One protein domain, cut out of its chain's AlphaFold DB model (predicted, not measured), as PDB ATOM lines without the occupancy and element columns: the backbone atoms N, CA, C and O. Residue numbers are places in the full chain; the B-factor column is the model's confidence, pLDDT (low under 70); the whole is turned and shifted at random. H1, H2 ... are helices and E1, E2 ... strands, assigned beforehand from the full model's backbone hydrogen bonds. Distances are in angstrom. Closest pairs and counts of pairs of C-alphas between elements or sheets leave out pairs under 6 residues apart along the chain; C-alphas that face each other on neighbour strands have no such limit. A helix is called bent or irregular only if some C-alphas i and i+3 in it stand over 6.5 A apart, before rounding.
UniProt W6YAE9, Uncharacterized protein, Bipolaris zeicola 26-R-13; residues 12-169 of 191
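This is residues 12 to 169 of the 191 residues of an uncharacterized protein of Bipolaris zeicola 26-R-13 (UniProt W6YAE9). One strongly twisted sheet of five strands has H1 packed over one face, while the helical hairpin of H4 and H5 sits by one end of the sheet, with H4 next to H1. A long loop, residues 38 to 64, leads from H1 to short H2 on the E1 side of the sheet, and residues 59 to 65 stick out. The printed part has 158 residues, with five named helices and five named strands in the order E1 H1 H2 E2 E3 H3 H4 H5 E4 E5; the sheet order is E1 E2 E3 E4 E5, all antiparallel. The class is mixed, helices and strands, with under half of the residues, 74, in named elements. The whole is compact, with a radius of gyration of the C-alphas of 16.0 A and spans of 49 by 41 by 36 A.

E1, residues 12 to 16, begins at C-alpha 12 (218.508, 237.909, 182.018). H1 is residues 28 to 37, 14.3 A long, and H2 is residues 65 to 68. E2, residues 73 to 77, and E3, residues 86 to 91, follow. H3 is residues 93 to 96. H4, residues 100 to 113, is 20.3 A long; it is neither bent nor irregular, but only just: C-alphas 103 and 106 are 6.1 A apart. H5 is residues 123 to 131, 12.4 A long. E4, residues 143 to 151, is 22.9 A long, and E5, residues 154 to 161, is 22.7 A long, ending at C-alpha 161 (238.142, 233.369, 177.452).

E1 and E5 are the edge strands. N 15 and O 74 join E1 and E2 within hydrogen-bond range at 2.9 A. In the hairpin E2 and E3, N 75 and O 88 are 2.8 A apart. Between E3 and E4, N 89 and O 148 are 2.8 A apart. In the hairpin E4 and E5, N 147 and O 158 are 2.8 A apart. H1 is on the sheet at a height of 9.9 A, over E4 and only just not over E5, on which 2 of its C-alphas fall; it runs along the strands, at 7 degrees to E4 on the local plane. H3 and H4 only graze the sheet. H1 and H4 touch at a shallow tilt of 29 degrees, opposite ways, with the closest C-alphas, of Ala 36 and Pro 106, 5.3 A apart. H4 and H5, a helical hairpin, touch at a shallow tilt of 21 degrees, opposite ways; the closest C-alphas, of Gly 104 and Pro 124, are 6.4 A apart. H2 and H5 are not on the sheet. Every O i to N i+4 pair is within hydrogen-bond range in H1 and H5, and 8 of 10 in H4; H2 and H3 are too short for such a pair.

The C-alphas farthest apart, of Gly 81 and Gly 169, are 48.7 A apart. The printed part has no cut. The links E1 to H1, H1 to H2 and H5 to E4 are long. The mean pLDDT of the printed part is 80.3; residues 22 to 26, 54 to 69, 117 to 119 and 133 to 139 are under 70.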
ATOM      1  N   LYS A  12     217.158 237.634 181.542       93.94
ATOM      2  CA  LYS A  12     218.508 237.909 182.018       93.94
ATOM      3  C   LYS A  12     218.702 239.411 181.925       93.94
ATOM      4  O   LYS A  12     218.676 239.942 180.816       93.94
ATOM      5  N   LEU A  13     218.822 240.070 183.070       93.00
ATOM      6  CA  LEU A  13     219.059 241.509 183.156       93.00
ATOM      7  C   LEU A  13     220.517 241.746 183.534       93.00
ATOM      8  O   LEU A  13     221.036 241.062 184.416       93.00
ATOM      9  N   TYR A  14     221.155 242.696 182.859       90.94
ATOM     10  CA  TYR A  14     222.563 243.029 183.028       90.94
ATOM     11  C   TYR A  14     222.675 244.482 183.470       90.94
ATOM     12  O   TYR A  14     222.127 245.368 182.815       90.94
ATOM     13  N   PHE A  15     223.379 244.712 184.571       88.88
ATOM     14  CA  PHE A  15     223.627 246.037 185.126       88.88
ATOM     15  C   PHE A  15     225.119 246.208 185.342       88.88
ATOM     16  O   PHE A  15     225.761 245.332 185.913       88.88
ATOM     17  N   HIS A  16     225.652 247.339 184.910       85.75
ATOM     18  CA  HIS A  16     227.033 247.706 185.171       85.75
ATOM     19  C   HIS A  16     227.096 248.744 186.278       85.75
ATOM     20  O   HIS A  16     226.269 249.660 186.324       85.75
ATOM     21  N   THR A  17     228.096 248.622 187.140       80.50
ATOM     22  CA  THR A  17     228.484 249.707 188.036       80.50
ATOM     23  C   THR A  17     229.569 250.549 187.381       80.50
ATOM     24  O   THR A  17     230.352 250.066 186.569       80.50
ATOM     25  N   THR A  18     229.601 251.837 187.706       73.81
ATOM     26  CA  THR A  18     230.679 252.752 187.299       73.81
ATOM     27  C   THR A  18     231.781 252.857 188.351       73.81
ATOM     28  O   THR A  18     232.835 253.413 188.063       73.81
ATOM     29  N   GLN A  19     231.518 252.331 189.550       71.19
ATOM     30  CA  GLN A  19     232.447 252.190 190.665       71.19
ATOM     31  C   GLN A  19     232.496 250.722 191.082       71.19
ATOM     32  O   GLN A  19     231.485 250.007 191.036       71.19
ATOM     33  N   THR A  20     233.675 250.273 191.469       74.31
ATOM     34  CA  THR A  20     233.982 248.918 191.899       74.31
ATOM     35  C   THR A  20     234.484 248.924 193.318       74.31
ATOM     36  O   THR A  20     235.671 248.846 193.591       74.31
ATOM     37  N   SER A  21     233.529 248.958 194.235       70.06
ATOM     38  CA  SER A  21     233.736 248.527 195.607       70.06
ATOM     39  C   SER A  21     232.921 247.263 195.862       70.06
ATOM     40  O   SER A  21     232.048 246.875 195.074       70.06
ATOM     41  N   PHE A  22     233.207 246.600 196.971       68.88
ATOM     42  CA  PHE A  22     232.506 245.398 197.411       68.88
ATOM     43  C   PHE A  22     231.680 245.638 198.664       68.88
ATOM     44  O   PHE A  22     231.249 244.666 199.266       68.88
ATOM     45  N   ALA A  23     231.397 246.900 199.011       55.88
ATOM     46  CA  ALA A  23     230.692 247.328 200.227       55.88
ATOM     47  C   ALA A  23     229.260 246.779 200.378       55.88
ATOM     48  O   ALA A  23     228.591 246.983 201.392       55.88
ATOM     49  N   SER A  24     228.741 246.087 199.367       52.19
ATOM     50  CA  SER A  24     227.583 245.218 199.544       52.19
ATOM     51  C   SER A  24     227.943 244.088 200.512       52.19
ATOM     52  O   SER A  24     229.053 243.595 200.458       52.19
ATOM     53  N   ARG A  25     227.024 243.630 201.366       51.50
ATOM     54  CA  ARG A  25     227.198 242.453 202.248       51.50
ATOM     55  C   ARG A  25     227.441 241.150 201.458       51.50
ATOM     56  O   ARG A  25     226.620 240.231 201.494       51.50
ATOM     57  N   LEU A  26     228.519 241.077 200.687       59.22
ATOM     58  CA  LEU A  26     228.948 239.893 199.979       59.22
ATOM     59  C   LEU A  26     229.328 238.881 201.050       59.22
ATOM     60  O   LEU A  26     229.987 239.194 202.038       59.22
ATOM     61  N   LEU A  27     228.860 237.652 200.871       71.50
ATOM     62  CA  LEU A  27     229.277 236.532 201.703       71.50
ATOM     63  C   LEU A  27     230.812 236.489 201.683       71.50
ATOM     64  O   LEU A  27     231.388 236.605 200.603       71.50
ATOM     65  N   GLY A  28     231.476 236.341 202.835       78.88
ATOM     66  CA  GLY A  28     232.938 236.521 202.951       78.88
ATOM     67  C   GLY A  28     233.773 235.727 201.934       78.88
ATOM     68  O   GLY A  28     234.827 236.185 201.502       78.88
ATOM     69  N   GLN A  29     233.261 234.587 201.454       81.62
ATOM     70  CA  GLN A  29     233.866 233.834 200.352       81.62
ATOM     71  C   GLN A  29     233.946 234.635 199.046       81.62
ATOM     72  O   GLN A  29     234.988 234.637 198.400       81.62
ATOM     73  N   LEU A  30     232.881 235.342 198.662       84.69
ATOM     74  CA  LEU A  30     232.862 236.157 197.451       84.69
ATOM     75  C   LEU A  30     233.832 237.334 197.559       84.69
ATOM     76  O   LEU A  30     234.566 237.568 196.606       84.69
ATOM     77  N   ALA A  31     233.888 238.011 198.711       85.81
ATOM     78  CA  ALA A  31     234.868 239.071 198.952       85.81
ATOM     79  C   ALA A  31     236.308 238.540 198.840       85.81
ATOM     80  O   ALA A  31     237.136 239.139 198.161       85.81
ATOM     81  N   SER A  32     236.597 237.370 199.423       89.00
ATOM     82  CA  SER A  32     237.927 236.753 199.320       89.00
ATOM     83  C   SER A  32     238.295 236.337 197.887       89.00
ATOM     84  O   SER A  32     239.428 236.547 197.467       89.00
ATOM     85  N   LEU A  33     237.341 235.799 197.116       89.50
ATOM     86  CA  LEU A  33     237.544 235.424 195.713       89.50
ATOM     87  C   LEU A  33     237.861 236.655 194.871       89.50
ATOM     88  O   LEU A  33     238.783 236.666 194.070       89.50
ATOM     89  N   VAL A  34     237.069 237.696 195.062       88.81
ATOM     90  CA  VAL A  34     237.234 238.983 194.414       88.81
ATOM     91  C   VAL A  34     238.613 239.589 194.693       88.81
ATOM     92  O   VAL A  34     239.243 240.102 193.769       88.81
ATOM     93  N   LYS A  35     239.069 239.541 195.953       89.38
ATOM     94  CA  LYS A  35     240.390 240.036 196.345       89.38
ATOM     95  C   LYS A  35     241.470 239.233 195.637       89.38
ATOM     96  O   LYS A  35     242.351 239.827 195.038       89.38
ATOM     97  N   ALA A  36     241.330 237.909 195.591       90.50
ATOM     98  CA  ALA A  36     242.249 237.055 194.848       90.50
ATOM     99  C   ALA A  36     242.276 237.380 193.342       90.50
ATOM    100  O   ALA A  36     243.354 237.514 192.780       90.50
ATOM    101  N   ILE A  37     241.119 237.543 192.686       88.88
ATOM    102  CA  ILE A  37     241.042 237.825 191.238       88.88
ATOM    103  C   ILE A  37     241.694 239.166 190.878       88.88
ATOM    104  O   ILE A  37     242.298 239.271 189.816       88.88
ATOM    105  N   ASN A  38     241.536 240.180 191.729       87.50
ATOM    106  CA  ASN A  38     242.083 241.521 191.509       87.50
ATOM    107  C   ASN A  38     243.429 241.744 192.222       87.50
ATOM    108  O   ASN A  38     243.862 242.883 192.330       87.50
ATOM    109  N   GLU A  39     244.044 240.686 192.763       87.50
ATOM    110  CA  GLU A  39     245.333 240.741 193.477       87.50
ATOM    111  C   GLU A  39     245.385 241.745 194.638       87.50
ATOM    112  O   GLU A  39     246.413 242.346 194.942       87.50
ATOM    113  N   LEU A  40     244.259 241.908 195.326       88.62
ATOM    114  CA  LEU A  40     244.141 242.817 196.456       88.62
ATOM    115  C   LEU A  40     244.646 242.165 197.738       88.62
ATOM    116  O   LEU A  40     244.456 240.969 197.978       88.62
ATOM    117  N   GLU A  41     245.208 242.992 198.612       89.50
ATOM    118  CA  GLU A  41     245.592 242.584 199.956       89.50
ATOM    119  C   GLU A  41     244.367 242.135 200.775       89.50
ATOM    120  O   GLU A  41     243.229 242.576 200.574       89.50
ATOM    121  N   ASN A  42     244.586 241.227 201.729       86.19
ATOM    122  CA  ASN A  42     243.498 240.649 202.523       86.19
ATOM    123  C   ASN A  42     242.743 241.699 203.351       86.19
ATOM    124  O   ASN A  42     241.536 241.560 203.564       86.19
ATOM    125  N   ASP A  43     243.427 242.746 203.793       89.00
ATOM    126  CA  ASP A  43     242.900 243.881 204.552       89.00
ATOM    127  C   ASP A  43     242.449 245.052 203.665       89.00
ATOM    128  O   ASP A  43     241.995 246.064 204.199       89.00
ATOM    129  N   PHE A  44     242.469 244.897 202.332       89.38
ATOM    130  CA  PHE A  44     241.943 245.908 201.417       89.38
ATOM    131  C   PHE A  44     240.496 246.283 201.802       89.38
ATOM    132  O   PHE A  44     239.659 245.368 201.947       89.38
ATOM    133  N   PRO A  45     240.186 247.586 201.980       87.44
ATOM    134  CA  PRO A  45     238.872 248.036 202.428       87.44
ATOM    135  C   PRO A  45     237.766 247.654 201.443       87.44
ATOM    136  O   PRO A  45     237.906 247.820 200.235       87.44
ATOM    137  N   GLU A  46     236.637 247.158 201.947       83.12
ATOM    138  CA  GLU A  46     235.529 246.711 201.090       83.12
ATOM    139  C   GLU A  46     234.826 247.869 200.367       83.12
ATOM    140  O   GLU A  46     234.211 247.661 199.323       83.12
ATOM    141  N   ASP A  47     234.906 249.081 200.904       84.19
ATOM    142  CA  ASP A  47     234.312 250.303 200.362       84.19
ATOM    143  C   ASP A  47     235.251 251.113 199.467       84.19
ATOM    144  O   ASP A  47     234.793 252.039 198.795       84.19
ATOM    145  N   ALA A  48     236.528 250.736 199.397       87.25
ATOM    146  CA  ALA A  48     237.481 251.350 198.488       87.25
ATOM    147  C   ALA A  48     237.249 250.900 197.037       87.25
ATOM    148  O   ALA A  48     236.847 249.767 196.761       87.25
ATOM    149  N   GLU A  49     237.530 251.811 196.105       87.25
ATOM    150  CA  GLU A  49     237.548 251.517 194.673       87.25
ATOM    151  C   GLU A  49     238.731 250.600 194.352       87.25
ATOM    152  O   GLU A  49     239.866 250.897 194.733       87.25
ATOM    153  N   VAL A  50     238.481 249.511 193.626       87.31
ATOM    154  CA  VAL A  50     239.546 248.614 193.171       87.31
ATOM    155  C   VAL A  50     240.473 249.354 192.200       87.31
ATOM    156  O   VAL A  50     239.994 249.925 191.214       87.31
ATOM    157  N   PRO A  51     241.798 249.347 192.440       86.25
ATOM    158  CA  PRO A  51     242.750 249.983 191.544       86.25
ATOM    159  C   PRO A  51     242.789 249.253 190.200       86.25
ATOM    160  O   PRO A  51     242.893 248.032 190.143       86.25
ATOM    161  N   ALA A  52     242.721 250.010 189.109       81.62
ATOM    162  CA  ALA A  52     242.940 249.467 187.777       81.62
ATOM    163  C   ALA A  52     244.445 249.392 187.489       81.62
ATOM    164  O   ALA A  52     245.130 250.411 187.548       81.62
ATOM    165  N   GLU A  53     244.938 248.211 187.120       75.94
ATOM    166  CA  GLU A  53     246.325 248.011 186.671       75.94
ATOM    167  C   GLU A  53     246.582 248.621 185.289       75.94
ATOM    168  O   GLU A  53     247.718 248.905 184.905       75.94
ATOM    169  N   SER A  54     245.530 248.837 184.494       67.44
ATOM    170  CA  SER A  54     245.699 249.437 183.180       67.44
ATOM    171  C   SER A  54     244.448 250.112 182.647       67.44
ATOM    172  O   SER A  54     243.320 249.729 182.949       67.44
ATOM    173  N   GLU A  55     244.648 251.087 181.762       67.31
ATOM    174  CA  GLU A  55     243.562 251.544 180.908       67.31
ATOM    175  C   GLU A  55     243.111 250.403 179.987       67.31
ATOM    176  O   GLU A  55     243.910 249.584 179.513       67.31
ATOM    177  N   LEU A  56     241.800 250.344 179.744       63.56
ATOM    178  CA  LEU A  56     241.203 249.357 178.855       63.56
ATOM    179  C   LEU A  56     241.653 249.669 177.418       63.56
ATOM    180  O   LEU A  56     241.008 250.434 176.702       63.56
ATOM    181  N   GLU A  57     242.782 249.098 177.001       56.88
ATOM    182  CA  GLU A  57     243.297 249.262 175.646       56.88
ATOM    183  C   GLU A  57     242.353 248.574 174.663       56.88
ATOM    184  O   GLU A  57     242.351 247.355 174.474       56.88
ATOM    185  N   THR A  58     241.499 249.379 174.046       55.94
ATOM    186  CA  THR A  58     240.633 248.945 172.962       55.94
ATOM    187  C   THR A  58     241.053 249.699 171.713       55.94
ATOM    188  O   THR A  58     241.069 250.924 171.691       55.94
ATOM    189  N   GLY A  59     241.375 248.971 170.642       52.06
ATOM    190  CA  GLY A  59     241.582 249.573 169.318       52.06
ATOM    191  C   GLY A  59     240.286 250.100 168.684       52.06
ATOM    192  O   GLY A  59     240.289 250.518 167.531       52.06
ATOM    193  N   LEU A  60     239.169 250.037 169.414       54.22
ATOM    194  CA  LEU A  60     237.833 250.406 168.975       54.22
ATOM    195  C   LEU A  60     237.314 251.515 169.887       54.22
ATOM    196  O   LEU A  60     237.307 251.373 171.107       54.22
ATOM    197  N   ASN A  61     236.849 252.617 169.301       58.22
ATOM    198  CA  ASN A  61     236.189 253.667 170.065       58.22
ATOM    199  C   ASN A  61     234.789 253.194 170.471       58.22
ATOM    200  O   ASN A  61     233.837 253.279 169.699       58.22
ATOM    201  N   PHE A  62     234.675 252.690 171.696       61.84
ATOM    202  CA  PHE A  62     233.408 252.256 172.275       61.84
ATOM    203  C   PHE A  62     232.592 253.412 172.894       61.84
ATOM    204  O   PHE A  62     231.538 253.172 173.476       61.84
ATOM    205  N   GLY A  63     233.041 254.670 172.803       67.12
ATOM    206  CA  GLY A  63     232.351 255.805 173.425       67.12
ATOM    207  C   GLY A  63     232.155 255.594 174.930       67.12
ATOM    208  O   GLY A  63     233.072 255.168 175.633       67.12
ATOM    209  N   GLU A  64     230.946 255.844 175.436       65.50
ATOM    210  CA  GLU A  64     230.608 255.657 176.855       65.50
ATOM    211  C   GLU A  64     230.672 254.197 177.325       65.50
ATOM    212  O   GLU A  64     230.870 253.947 178.514       65.50
ATOM    213  N   LEU A  65     230.594 253.224 176.408       65.12
ATOM    214  CA  LEU A  65     230.702 251.803 176.742       65.12
ATOM    215  C   LEU A  65     232.090 251.467 177.312       65.12
ATOM    216  O   LEU A  65     232.198 250.584 178.155       65.12
ATOM    217  N   SER A  66     233.133 252.228 176.964       65.94
ATOM    218  CA  SER A  66     234.452 252.092 177.599       65.94
ATOM    219  C   SER A  66     234.397 252.298 179.116       65.94
ATOM    220  O   SER A  66     235.022 251.542 179.844       65.94
ATOM    221  N   LYS A  67     233.599 253.260 179.605       67.50
ATOM    222  CA  LYS A  67     233.405 253.514 181.044       67.50
ATOM    223  C   LYS A  67     232.587 252.409 181.708       67.50
ATOM    224  O   LYS A  67     232.862 252.035 182.839       67.50
ATOM    225  N   VAL A  68     231.604 251.873 180.989       66.00
ATOM    226  CA  VAL A  68     230.740 250.775 181.447       66.00
ATOM    227  C   VAL A  68     231.537 249.476 181.616       66.00
ATOM    228  O   VAL A  68     231.326 248.745 182.578       66.00
ATOM    229  N   LEU A  69     232.495 249.211 180.726       69.62
ATOM    230  CA  LEU A  69     233.335 248.010 180.763       69.62
ATOM    231  C   LEU A  69     234.368 247.998 181.900       69.62
ATOM    232  O   LEU A  69     234.942 246.942 182.159       69.62
ATOM    233  N   LYS A  70     234.597 249.141 182.558       77.50
ATOM    234  CA  LYS A  70     235.538 249.256 183.679       77.50
ATOM    235  C   LYS A  70     234.988 248.600 184.938       77.50
ATOM    236  O   LYS A  70     235.723 247.888 185.602       77.50
ATOM    237  N   GLY A  71     233.705 248.803 185.240       82.00
ATOM    238  CA  GLY A  71     233.136 248.322 186.491       82.00
ATOM    239  C   GLY A  71     232.526 246.925 186.445       82.00
ATOM    240  O   GLY A  71     232.475 246.261 185.406       82.00
ATOM    241  N   TYR A  72     232.036 246.467 187.600       87.62
ATOM    242  CA  TYR A  72     231.439 245.143 187.714       87.62
ATOM    243  C   TYR A  72     230.123 245.036 186.980       87.62
ATOM    244  O   TYR A  72     229.273 245.928 187.018       87.62
ATOM    245  N   LEU A  73     229.941 243.872 186.362       89.12
ATOM    246  CA  LEU A  73     228.699 243.507 185.718       89.12
ATOM    247  C   LEU A  73     227.923 242.538 186.610       89.12
ATOM    248  O   LEU A  73     228.399 241.467 186.984       89.12
ATOM    249  N   TYR A  74     226.693 242.916 186.922       89.62
ATOM    250  CA  TYR A  74     225.740 242.126 187.678       89.62
ATOM    251  C   TYR A  74     224.686 241.570 186.739       89.62
ATOM    252  O   TYR A  74     224.017 242.289 185.997       89.62
ATOM    253  N   TYR A  75     224.522 240.263 186.806       91.50
ATOM    254  CA  TYR A  75     223.542 239.510 186.056       91.50
ATOM    255  C   TYR A  75     222.453 239.012 186.991       91.50
ATOM    256  O   TYR A  75     222.744 238.376 188.004       91.50
ATOM    257  N   PHE A  76     221.200 239.231 186.606       92.44
ATOM    258  CA  PHE A  76     220.026 238.752 187.321       92.44
ATOM    259  C   PHE A  76     219.245 237.796 186.429       92.44
ATOM    260  O   PHE A  76     218.721 238.179 185.383       92.44
ATOM    261  N   ASN A  77     219.159 236.539 186.856       93.06
ATOM    262  CA  ASN A  77     218.393 235.496 186.186       93.06
ATOM    263  C   ASN A  77     217.023 235.340 186.837       93.06
ATOM    264  O   ASN A  77     216.917 234.797 187.945       93.06
ATOM    265  N   LEU A  78     215.987 235.757 186.116       93.00
ATOM    266  CA  LEU A  78     214.596 235.652 186.533       93.00
ATOM    267  C   LEU A  78     214.065 234.281 186.110       93.00
ATOM    268  O   LEU A  78     213.716 234.064 184.954       93.00
ATOM    269  N   ALA A  79     214.063 233.316 187.028       91.81
ATOM    270  CA  ALA A  79     213.525 231.990 186.744       91.81
ATOM    271  C   ALA A  79     212.019 231.935 187.063       91.81
ATOM    272  O   ALA A  79     211.633 232.355 188.158       91.81
ATOM    273  N   PRO A  80     211.174 231.384 186.168       91.69
ATOM    274  CA  PRO A  80     209.759 231.169 186.457       91.69
ATOM    275  C   PRO A  80     209.552 230.418 187.780       91.69
ATOM    276  O   PRO A  80     210.249 229.445 188.073       91.69
ATOM    277  N   GLY A  81     208.616 230.895 188.604       90.62
ATOM    278  CA  GLY A  81     208.289 230.285 189.898       90.62
ATOM    279  C   GLY A  81     209.332 230.482 191.008       90.62
ATOM    280  O   GLY A  81     209.209 229.863 192.064       90.62
ATOM    281  N   LYS A  82     210.364 231.314 190.810       90.44
ATOM    282  CA  LYS A  82     211.316 231.679 191.872       90.44
ATOM    283  C   LYS A  82     210.991 233.058 192.440       90.44
ATOM    284  O   LYS A  82     210.764 233.999 191.691       90.44
ATOM    285  N   ALA A  83     211.002 233.164 193.770       91.31
ATOM    286  CA  ALA A  83     210.698 234.406 194.484       91.31
ATOM    287  C   ALA A  83     211.811 235.461 194.371       91.31
ATOM    288  O   ALA A  83     211.540 236.653 194.463       91.31
ATOM    289  N   VAL A  84     213.058 235.023 194.169       89.69
ATOM    290  CA  VAL A  84     214.229 235.898 194.049       89.69
ATOM    291  C   VAL A  84     215.072 235.521 192.828       89.69
ATOM    292  O   VAL A  84     215.138 234.337 192.468       89.69
ATOM    293  N   PRO A  85     215.719 236.503 192.174       90.44
ATOM    294  CA  PRO A  85     216.635 236.241 191.074       90.44
ATOM    295  C   PRO A  85     217.873 235.483 191.551       90.44
ATOM    296  O   PRO A  85     218.358 235.690 192.663       90.44
ATOM    297  N   LYS A  86     218.454 234.664 190.668       90.12
ATOM    298  CA  LYS A  86     219.853 234.248 190.855       90.12
ATOM    299  C   LYS A  86     220.768 235.367 190.373       90.12
ATOM    300  O   LYS A  86     220.543 235.888 189.280       90.12
ATOM    301  N   ILE A  87     221.789 235.691 191.159       88.81
ATOM    302  CA  ILE A  87     222.720 236.788 190.881       88.81
ATOM    303  C   ILE A  87     224.082 236.208 190.501       88.81
ATOM    304  O   ILE A  87     224.590 235.319 191.186       88.81
ATOM    305  N   LYS A  88     224.666 236.706 189.409       91.56
ATOM    306  CA  LYS A  88     226.048 236.421 189.007       91.56
ATOM    307  C   LYS A  88     226.819 237.734 188.909       91.56
ATOM    308  O   LYS A  88     226.357 238.655 188.241       91.56
ATOM    309  N   LEU A  89     227.971 237.797 189.563       91.19
ATOM    310  CA  LEU A  89     228.948 238.875 189.436       91.19
ATOM    311  C   LEU A  89     229.917 238.542 188.301       91.19
ATOM    312  O   LEU A  89     230.281 237.379 188.144       91.19
ATOM    313  N   PHE A  90     230.352 239.543 187.550       91.25
ATOM    314  CA  PHE A  90     231.416 239.459 186.556       91.25
ATOM    315  C   PHE A  90     232.491 240.495 186.893       91.25
ATOM    316  O   PHE A  90     232.214 241.695 186.918       91.25
ATOM    317  N   VAL A  91     233.708 240.013 187.120       89.88
ATOM    318  CA  VAL A  91     234.922 240.800 187.354       89.88
ATOM    319  C   VAL A  91     235.659 240.949 186.016       89.88
ATOM    320  O   VAL A  91     236.053 239.921 185.456       89.88
ATOM    321  N   PRO A  92     235.804 242.167 185.454       87.69
ATOM    322  CA  PRO A  92     236.498 242.393 184.186       87.69
ATOM    323  C   PRO A  92     238.013 242.319 184.390       87.69
ATOM    324  O   PRO A  92     238.700 243.325 184.563       87.69
ATOM    325  N   THR A  93     238.555 241.107 184.341       85.75
ATOM    326  CA  THR A  93     239.975 240.835 184.607       85.75
ATOM    327  C   THR A  93     240.925 241.590 183.683       85.75
ATOM    328  O   THR A  93     242.021 241.936 184.094       85.75
ATOM    329  N   ARG A  94     240.504 241.930 182.460       78.69
ATOM    330  CA  ARG A  94     241.327 242.711 181.521       78.69
ATOM    331  C   ARG A  94     241.622 244.141 181.992       78.69
ATOM    332  O   ARG A  94     242.584 244.740 181.520       78.69
ATOM    333  N   TYR A  95     240.758 244.701 182.834       78.00
ATOM    334  CA  TYR A  95     240.907 246.064 183.341       78.00
ATOM    335  C   TYR A  95     241.734 246.097 184.634       78.00
ATOM    336  O   TYR A  95     242.571 246.978 184.810       78.00
ATOM    337  N   TYR A  96     241.531 245.099 185.497       78.94
ATOM    338  CA  TYR A  96     242.152 245.038 186.821       78.94
ATOM    339  C   TYR A  96     243.437 244.213 186.892       78.94
ATOM    340  O   TYR A  96     244.238 244.458 187.777       78.94
ATOM    341  N   GLY A  97     243.654 243.258 185.989       75.62
ATOM    342  CA  GLY A  97     244.839 242.403 186.006       75.62
ATOM    343  C   GLY A  97     245.972 242.906 185.125       75.62
ATOM    344  O   GLY A  97     245.737 243.391 184.015       75.62
ATOM    345  N   GLY A  98     247.208 242.701 185.584       72.12
ATOM    346  CA  GLY A  98     248.411 243.061 184.830       72.12
ATOM    347  C   GLY A  98     248.637 242.196 183.581       72.12
ATOM    348  O   GLY A  98     248.929 242.721 182.507       72.12
ATOM    349  N   ASN A  99     248.483 240.871 183.694       75.12
ATOM    350  CA  ASN A  99     248.566 239.916 182.578       75.12
ATOM    351  C   ASN A  99     247.863 238.583 182.905       75.12
ATOM    352  O   ASN A  99     247.486 238.314 184.047       75.12
ATOM    353  N   ASP A 100     247.671 237.737 181.893       76.81
ATOM    354  CA  ASP A 100     246.906 236.493 182.026       76.81
ATOM    355  C   ASP A 100     247.502 235.454 183.015       76.81
ATOM    356  O   ASP A 100     246.737 234.860 183.784       76.81
ATOM    357  N   PRO A 101     248.832 235.231 183.089       72.88
ATOM    358  CA  PRO A 101     249.456 234.366 184.095       72.88
ATOM    359  C   PRO A 101     249.257 234.863 185.513       72.88
ATOM    360  O   PRO A 101     248.998 234.070 186.422       72.88
ATOM    361  N   VAL A 102     249.421 236.170 185.687       74.00
ATOM    362  CA  VAL A 102     249.337 236.839 186.977       74.00
ATOM    363  C   VAL A 102     247.891 236.813 187.483       74.00
ATOM    364  O   VAL A 102     247.688 236.566 188.659       74.00
ATOM    365  N   LEU A 103     246.891 236.851 186.598       78.06
ATOM    366  CA  LEU A 103     245.480 236.614 186.942       78.06
ATOM    367  C   LEU A 103     245.137 235.143 187.221       78.06
ATOM    368  O   LEU A 103     244.315 234.825 188.083       78.06
ATOM    369  N   GLY A 104     245.733 234.221 186.460       83.12
ATOM    370  CA  GLY A 104     245.396 232.801 186.535       83.12
ATOM    371  C   GLY A 104     245.828 232.150 187.850       83.12
ATOM    372  O   GLY A 104     245.085 231.337 188.398       83.12
ATOM    373  N   ARG A 105     247.004 232.522 188.379       86.31
ATOM    374  CA  ARG A 105     247.592 231.897 189.580       86.31
ATOM    375  C   ARG A 105     246.823 232.194 190.879       86.31
ATOM    376  O   ARG A 105     246.544 231.236 191.603       86.31
ATOM    377  N   PRO A 106     246.449 233.448 191.201       88.31
ATOM    378  CA  PRO A 106     245.630 233.756 192.370       88.31
ATOM    379  C   PRO A 106     244.268 233.068 192.319       88.31
ATOM    380  O   PRO A 106     243.815 232.534 193.330       88.31
ATOM    381  N   LEU A 107     243.638 233.005 191.138       89.69
ATOM    382  CA  LEU A 107     242.369 232.302 190.956       89.69
ATOM    383  C   LEU A 107     242.511 230.803 191.256       89.69
ATOM    384  O   LEU A 107     241.716 230.256 192.022       89.69
ATOM    385  N   THR A 108     243.517 230.129 190.691       90.38
ATOM    386  CA  THR A 108     243.744 228.699 190.957       90.38
ATOM    387  C   THR A 108     244.125 228.438 192.410       90.38
ATOM    388  O   THR A 108     243.593 227.509 193.011       90.38
ATOM    389  N   GLY A 109     244.961 229.293 193.010       90.56
ATOM    390  CA  GLY A 109     245.337 229.187 194.422       90.56
ATOM    391  C   GLY A 109     244.143 229.371 195.361       90.56
ATOM    392  O   GLY A 109     243.968 228.601 196.306       90.56
ATOM    393  N   TRP A 110     243.258 230.330 195.067       91.38
ATOM    394  CA  TRP A 110     242.015 230.507 195.817       91.38
ATOM    395  C   TRP A 110     241.104 229.281 195.684       91.38
ATOM    396  O   TRP A 110     240.551 228.810 196.679       91.38
ATOM    397  N   MET A 111     240.967 228.730 194.475       90.81
ATOM    398  CA  MET A 111     240.166 227.526 194.235       90.81
ATOM    399  C   MET A 111     240.701 226.326 195.027       90.81
ATOM    400  O   MET A 111     239.921 225.630 195.679       90.81
ATOM    401  N   GLU A 112     242.015 226.103 195.036       90.31
ATOM    402  CA  GLU A 112     242.665 225.054 195.831       90.31
ATOM    403  C   GLU A 112     242.423 225.226 197.332       90.31
ATOM    404  O   GLU A 112     241.960 224.288 197.985       90.31
ATOM    405  N   ALA A 113     242.643 226.432 197.863       89.75
ATOM    406  CA  ALA A 113     242.429 226.750 199.277       89.75
ATOM    407  C   ALA A 113     240.971 226.551 199.727       89.75
ATOM    408  O   ALA A 113     240.710 226.293 200.900       89.75
ATOM    409  N   ASN A 114     240.020 226.623 198.792       88.19
ATOM    410  CA  ASN A 114     238.597 226.394 199.033       88.19
ATOM    411  C   ASN A 114     238.137 224.975 198.642       88.19
ATOM    412  O   ASN A 114     236.940 224.739 198.466       88.19
ATOM    413  N   GLY A 115     239.066 224.018 198.505       86.38
ATOM    414  CA  GLY A 115     238.761 222.598 198.288       86.38
ATOM    415  C   GLY A 115     238.376 222.232 196.852       86.38
ATOM    416  O   GLY A 115     237.757 221.196 196.626       86.38
ATOM    417  N   ARG A 116     238.726 223.069 195.869       82.69
ATOM    418  CA  ARG A 116     238.310 222.937 194.458       82.69
ATOM    419  C   ARG A 116     239.473 222.662 193.502       82.69
ATOM    420  O   ARG A 116     239.353 222.930 192.316       82.69
ATOM    421  N   GLY A 117     240.588 222.127 194.001       66.44
ATOM    422  CA  GLY A 117     241.868 222.082 193.278       66.44
ATOM    423  C   GLY A 117     241.981 221.102 192.100       66.44
ATOM    424  O   GLY A 117     242.799 221.319 191.212       66.44
ATOM    425  N   SER A 118     241.172 220.036 192.027       64.88
ATOM    426  CA  SER A 118     241.364 218.988 190.999       64.88
ATOM    427  C   SER A 118     241.288 219.479 189.536       64.88
ATOM    428  O   SER A 118     242.040 218.948 188.721       64.88
ATOM    429  N   PRO A 119     240.437 220.458 189.164       63.69
ATOM    430  CA  PRO A 119     240.424 221.059 187.825       63.69
ATOM    431  C   PRO A 119     241.455 222.188 187.621       63.69
ATOM    432  O   PRO A 119     241.652 222.626 186.490       63.69
ATOM    433  N   CYS A 120     242.098 222.687 188.683       73.44
ATOM    434  CA  CYS A 120     242.915 223.907 188.644       73.44
ATOM    435  C   CYS A 120     244.343 223.679 188.134       73.44
ATOM    436  O   CYS A 120     244.898 224.558 187.482       73.44
ATOM    437  N   ASN A 121     244.904 222.481 188.327       77.12
ATOM    438  CA  ASN A 121     246.286 222.169 187.935       77.12
ATOM    439  C   ASN A 121     246.551 222.310 186.425       77.12
ATOM    440  O   ASN A 121     247.657 222.645 186.015       77.12
ATOM    441  N   GLY A 122     245.543 222.047 185.588       85.06
ATOM    442  CA  GLY A 122     245.655 222.175 184.131       85.06
ATOM    443  C   GLY A 122     245.362 223.581 183.604       85.06
ATOM    444  O   GLY A 122     245.566 223.841 182.421       85.06
ATOM    445  N   TYR A 123     244.871 224.486 184.454       87.62
ATOM    446  CA  TYR A 123     244.358 225.781 184.022       87.62
ATOM    447  C   TYR A 123     245.444 226.700 183.435       87.62
ATOM    448  O   TYR A 123     245.233 227.198 182.328       87.62
ATOM    449  N   PRO A 124     246.630 226.874 184.060       83.44
ATOM    450  CA  PRO A 124     247.706 227.659 183.452       83.44
ATOM    451  C   PRO A 124     248.166 227.087 182.104       83.44
ATOM    452  O   PRO A 124     248.263 227.827 181.131       83.44
ATOM    453  N   GLY A 125     248.349 225.765 182.012       84.12
ATOM    454  CA  GLY A 125     248.744 225.112 180.758       84.12
ATOM    455  C   GLY A 125     247.691 225.247 179.650       84.12
ATOM    456  O   GLY A 125     248.028 225.418 178.480       84.12
ATOM    457  N   MET A 126     246.402 225.239 180.008       87.31
ATOM    458  CA  MET A 126     245.316 225.545 179.074       87.31
ATOM    459  C   MET A 126     245.406 226.993 178.571       87.31
ATOM    460  O   MET A 126     245.268 227.213 177.368       87.31
ATOM    461  N   LEU A 127     245.651 227.974 179.451       85.75
ATOM    462  CA  LEU A 127     245.834 229.370 179.036       85.75
ATOM    463  C   LEU A 127     247.034 229.516 178.090       85.75
ATOM    464  O   LEU A 127     246.902 230.145 177.042       85.75
ATOM    465  N   GLU A 128     248.166 228.879 178.399       81.44
ATOM    466  CA  GLU A 128     249.369 228.894 177.552       81.44
ATOM    467  C   GLU A 128     249.081 228.323 176.159       81.44
ATOM    468  O   GLU A 128     249.399 228.942 175.139       81.44
ATOM    469  N   SER A 129     248.409 227.169 176.111       84.00
ATOM    470  CA  SER A 129     248.031 226.523 174.855       84.00
ATOM    471  C   SER A 129     247.047 227.361 174.039       84.00
ATOM    472  O   SER A 129     247.110 227.337 172.809       84.00
ATOM    473  N   LEU A 130     246.118 228.060 174.695       82.81
ATOM    474  CA  LEU A 130     245.141 228.902 174.012       82.81
ATOM    475  C   LEU A 130     245.779 230.176 173.477       82.81
ATOM    476  O   LEU A 130     245.461 230.547 172.349       82.81
ATOM    477  N   ALA A 131     246.693 230.806 174.221       79.88
ATOM    478  CA  ALA A 131     247.461 231.939 173.724       79.88
ATOM    479  C   ALA A 131     248.199 231.531 172.448       79.88
ATOM    480  O   ALA A 131     247.849 232.017 171.379       79.88
ATOM    481  N   GLY A 132     249.139 230.585 172.492       72.88
ATOM    482  CA  GLY A 132     249.769 229.968 171.307       72.88
ATOM    483  C   GLY A 132     250.552 230.894 170.351       72.88
ATOM    484  O   GLY A 132     251.302 230.399 169.517       72.88
ATOM    485  N   HIS A 133     250.397 232.217 170.447       68.62
ATOM    486  CA  HIS A 133     251.030 233.228 169.591       68.62
ATOM    487  C   HIS A 133     251.701 234.364 170.384       68.62
ATOM    488  O   HIS A 133     252.304 235.253 169.790       68.62
ATOM    489  N   LEU A 134     251.586 234.330 171.711       63.81
ATOM    490  CA  LEU A 134     252.284 235.184 172.665       63.81
ATOM    491  C   LEU A 134     252.832 234.285 173.770       63.81
ATOM    492  O   LEU A 134     252.214 233.265 174.096       63.81
ATOM    493  N   THR A 135     253.949 234.672 174.378       63.97
ATOM    494  CA  THR A 135     254.214 234.222 175.744       63.97
ATOM    495  C   THR A 135     253.245 234.978 176.649       63.97
ATOM    496  O   THR A 135     252.979 236.162 176.447       63.97
ATOM    497  N   LEU A 136     252.617 234.280 177.593       62.25
ATOM    498  CA  LEU A 136     251.511 234.845 178.365       62.25
ATOM    499  C   LEU A 136     251.905 236.090 179.203       62.25
ATOM    500  O   LEU A 136     251.041 236.851 179.620       62.25
ATOM    501  N   ASP A 137     253.198 236.304 179.443       64.00
ATOM    502  CA  ASP A 137     253.778 237.481 180.103       64.00
ATOM    503  C   ASP A 137     253.843 238.733 179.206       64.00
ATOM    504  O   ASP A 137     254.049 239.836 179.709       64.00
ATOM    505  N   GLN A 138     253.645 238.588 177.892       64.38
ATOM    506  CA  GLN A 138     253.698 239.676 176.908       64.38
ATOM    507  C   GLN A 138     252.320 240.244 176.542       64.38
ATOM    508  O   GLN A 138     252.240 241.177 175.741       64.38
ATOM    509  N   GLY A 139     251.231 239.693 177.089       64.38
ATOM    510  CA  GLY A 139     249.874 240.069 176.701       64.38
ATOM    511  C   GLY A 139     248.839 239.970 177.817       64.38
ATOM    512  O   GLY A 139     249.022 239.290 178.825       64.38
ATOM    513  N   LYS A 140     247.724 240.671 177.599       71.31
ATOM    514  CA  LYS A 140     246.518 240.619 178.430       71.31
ATOM    515  C   LYS A 140     245.277 240.547 177.545       71.31
ATOM    516  O   LYS A 140     245.158 241.275 176.551       71.31
ATOM    517  N   GLY A 141     244.297 239.759 177.960       71.25
ATOM    518  CA  GLY A 141     242.972 239.731 177.338       71.25
ATOM    519  C   GLY A 141     242.481 238.344 176.958       71.25
ATOM    520  O   GLY A 141     241.329 238.234 176.523       71.25
ATOM    521  N   LEU A 142     243.287 237.301 177.182       82.75
ATOM    522  CA  LEU A 142     242.826 235.928 177.052       82.75
ATOM    523  C   LEU A 142     241.752 235.640 178.099       82.75
ATOM    524  O   LEU A 142     240.742 235.045 177.760       82.75
ATOM    525  N   GLN A 143     241.888 236.120 179.333       87.44
ATOM    526  CA  GLN A 143     240.827 236.108 180.341       87.44
ATOM    527  C   GLN A 143     240.098 237.448 180.329       87.44
ATOM    528  O   GLN A 143     240.606 238.472 180.788       87.44
ATOM    529  N   THR A 144     238.878 237.454 179.794       85.81
ATOM    530  CA  THR A 144     238.082 238.684 179.670       85.81
ATOM    531  C   THR A 144     237.262 238.966 180.927       85.81
ATOM    532  O   THR A 144     237.159 240.119 181.344       85.81
ATOM    533  N   TYR A 145     236.696 237.921 181.537       89.69
ATOM    534  CA  TYR A 145     235.955 238.017 182.793       89.69
ATOM    535  C   TYR A 145     236.165 236.775 183.647       89.69
ATOM    536  O   TYR A 145     236.163 235.662 183.123       89.69
ATOM    537  N   VAL A 146     236.165 236.949 184.964       92.25
ATOM    538  CA  VAL A 146     235.838 235.872 185.904       92.25
ATOM    539  C   VAL A 146     234.457 236.159 186.470       92.25
ATOM    540  O   VAL A 146     234.184 237.260 186.942       92.25
ATOM    541  N   SER A 147     233.554 235.185 186.397       93.19
ATOM    542  CA  SER A 147     232.217 235.306 186.968       93.19
ATOM    543  C   SER A 147     232.016 234.394 188.157       93.19
ATOM    544  O   SER A 147     232.546 233.285 188.188       93.19
ATOM    545  N   CYS A 148     231.184 234.846 189.086       92.00
ATOM    546  CA  CYS A 148     230.791 234.098 190.262       92.00
ATOM    547  C   CYS A 148     229.270 234.142 190.418       92.00
ATOM    548  O   CYS A 148     228.674 235.213 190.537       92.00
ATOM    549  N   LEU A 149     228.629 232.978 190.380       89.44
ATOM    550  CA  LEU A 149     227.200 232.792 190.612       89.44
ATOM    551  C   LEU A 149     226.991 232.178 191.993       89.44
ATOM    552  O   LEU A 149     227.558 231.135 192.297       89.44
ATOM    553  N   PHE A 150     226.108 232.769 192.795       79.75
ATOM    554  CA  PHE A 150     225.694 232.138 194.043       79.75
ATOM    555  C   PHE A 150     224.624 231.073 193.777       79.75
ATOM    556  O   PHE A 150     223.543 231.374 193.249       79.75
ATOM    557  N   LYS A 151     224.904 229.819 194.136       78.75
ATOM    558  CA  LYS A 151     223.976 228.699 193.978       78.75
ATOM    559  C   LYS A 151     224.004 227.819 195.224       78.75
ATOM    560  O   LYS A 151     224.992 227.160 195.492       78.75
ATOM    561  N   GLU A 152     222.876 227.774 195.937       74.44
ATOM    562  CA  GLU A 152     222.628 226.773 196.992       74.44
ATOM    563  C   GLU A 152     223.706 226.740 198.096       74.44
ATOM    564  O   GLU A 152     224.028 225.685 198.621       74.44
ATOM    565  N   GLY A 153     224.243 227.905 198.474       72.69
ATOM    566  CA  GLY A 153     225.283 227.998 199.507       72.69
ATOM    567  C   GLY A 153     226.712 227.925 198.969       72.69
ATOM    568  O   GLY A 153     227.644 228.174 199.723       72.69
ATOM    569  N   GLU A 154     226.887 227.658 197.675       80.12
ATOM    570  CA  GLU A 154     228.190 227.563 197.026       80.12
ATOM    571  C   GLU A 154     228.378 228.617 195.929       80.12
ATOM    572  O   GLU A 154     227.422 229.135 195.338       80.12
ATOM    573  N   LEU A 155     229.643 228.921 195.635       87.00
ATOM    574  CA  LEU A 155     230.022 229.728 194.481       87.00
ATOM    575  C   LEU A 155     230.151 228.831 193.247       87.00
ATOM    576  O   LEU A 155     230.782 227.785 193.300       87.00
ATOM    577  N   ASP A 156     229.593 229.237 192.121       89.62
ATOM    578  CA  ASP A 156     229.841 228.642 190.809       89.62
ATOM    579  C   ASP A 156     230.690 229.631 190.007       89.62
ATOM    580  O   ASP A 156     230.253 230.753 189.731       89.62
ATOM    581  N   ILE A 157     231.936 229.248 189.724       91.50
ATOM    582  CA  ILE A 157     232.977 230.136 189.199       91.50
ATOM    583  C   ILE A 157     233.262 229.746 187.755       91.50
ATOM    584  O   ILE A 157     233.516 228.581 187.458       91.50
ATOM    585  N   ALA A 158     233.239 230.729 186.859       92.44
ATOM    586  CA  ALA A 158     233.507 230.516 185.442       92.44
ATOM    587  C   ALA A 158     234.380 231.632 184.877       92.44
ATOM    588  O   ALA A 158     234.043 232.808 185.042       92.44
ATOM    589  N   THR A 159     235.435 231.261 184.155       91.31
ATOM    590  CA  THR A 159     236.256 232.205 183.392       91.31
ATOM    591  C   THR A 159     235.783 232.283 181.944       91.31
ATOM    592  O   THR A 159     235.502 231.264 181.313       91.31
ATOM    593  N   TYR A 160     235.698 233.498 181.409       91.00
ATOM    594  CA  TYR A 160     235.385 233.774 180.010       91.00
ATOM    595  C   TYR A 160     236.674 234.067 179.272       91.00
ATOM    596  O   TYR A 160     237.398 235.000 179.631       91.00
ATOM    597  N   LEU A 161     236.925 233.276 178.234       88.50
ATOM    598  CA  LEU A 161     238.142 233.369 177.452       88.50
ATOM    599  C   LEU A 161     237.892 234.130 176.148       88.50
ATOM    600  O   LEU A 161     236.948 233.832 175.412       88.50
ATOM    601  N   GLY A 162     238.732 235.120 175.868       83.75
ATOM    602  CA  GLY A 162     238.770 235.826 174.599       83.75
ATOM    603  C   GLY A 162     239.352 234.917 173.522       83.75
ATOM    604  O   GLY A 162     240.417 234.342 173.695       83.75
ATOM    605  N   ALA A 163     238.671 234.787 172.383       76.50
ATOM    606  CA  ALA A 163     239.149 233.922 171.301       76.50
ATOM    607  C   ALA A 163     240.426 234.450 170.619       76.50
ATOM    608  O   ALA A 163     241.105 233.701 169.921       76.50
ATOM    609  N   GLU A 164     240.710 235.753 170.755       77.88
ATOM    610  CA  GLU A 164     241.853 236.441 170.137       77.88
ATOM    611  C   GLU A 164     242.031 236.142 168.637       77.88
ATOM    612  O   GLU A 164     243.134 236.227 168.104       77.88
ATOM    613  N   ALA A 165     240.947 235.794 167.935       77.44
ATOM    614  CA  ALA A 165     240.997 235.263 166.570       77.44
ATOM    615  C   ALA A 165     241.640 236.234 165.564       77.44
ATOM    616  O   ALA A 165     242.238 235.805 164.581       77.44
ATOM    617  N   PHE A 166     241.545 237.538 165.833       75.62
ATOM    618  CA  PHE A 166     242.104 238.607 165.004       75.62
ATOM    619  C   PHE A 166     243.367 239.239 165.597       75.62
ATOM    620  O   PHE A 166     243.801 240.290 165.128       75.62
ATOM    621  N   HIS A 167     243.950 238.645 166.640       76.44
ATOM    622  CA  HIS A 167     245.168 239.185 167.224       76.44
ATOM    623  C   HIS A 167     246.310 239.142 166.186       76.44
ATOM    624  O   HIS A 167     246.495 238.104 165.541       76.44
ATOM    625  N   PRO A 168     247.097 240.224 166.007       75.50
ATOM    626  CA  PRO A 168     248.138 240.288 164.976       75.50
ATOM    627  C   PRO A 168     249.122 239.112 165.008       75.50
ATOM    628  O   PRO A 168     249.512 238.606 163.954       75.50
ATOM    629  N   GLY A 169     249.462 238.614 166.202       76.31
ATOM    630  CA  GLY A 169     250.343 237.452 166.355       76.31
ATOM    631  C   GLY A 169     249.777 236.146 165.777       76.31
ATOM    632  O   GLY A 169     250.551 235.280 165.383       76.31
TER     633      GLY A 169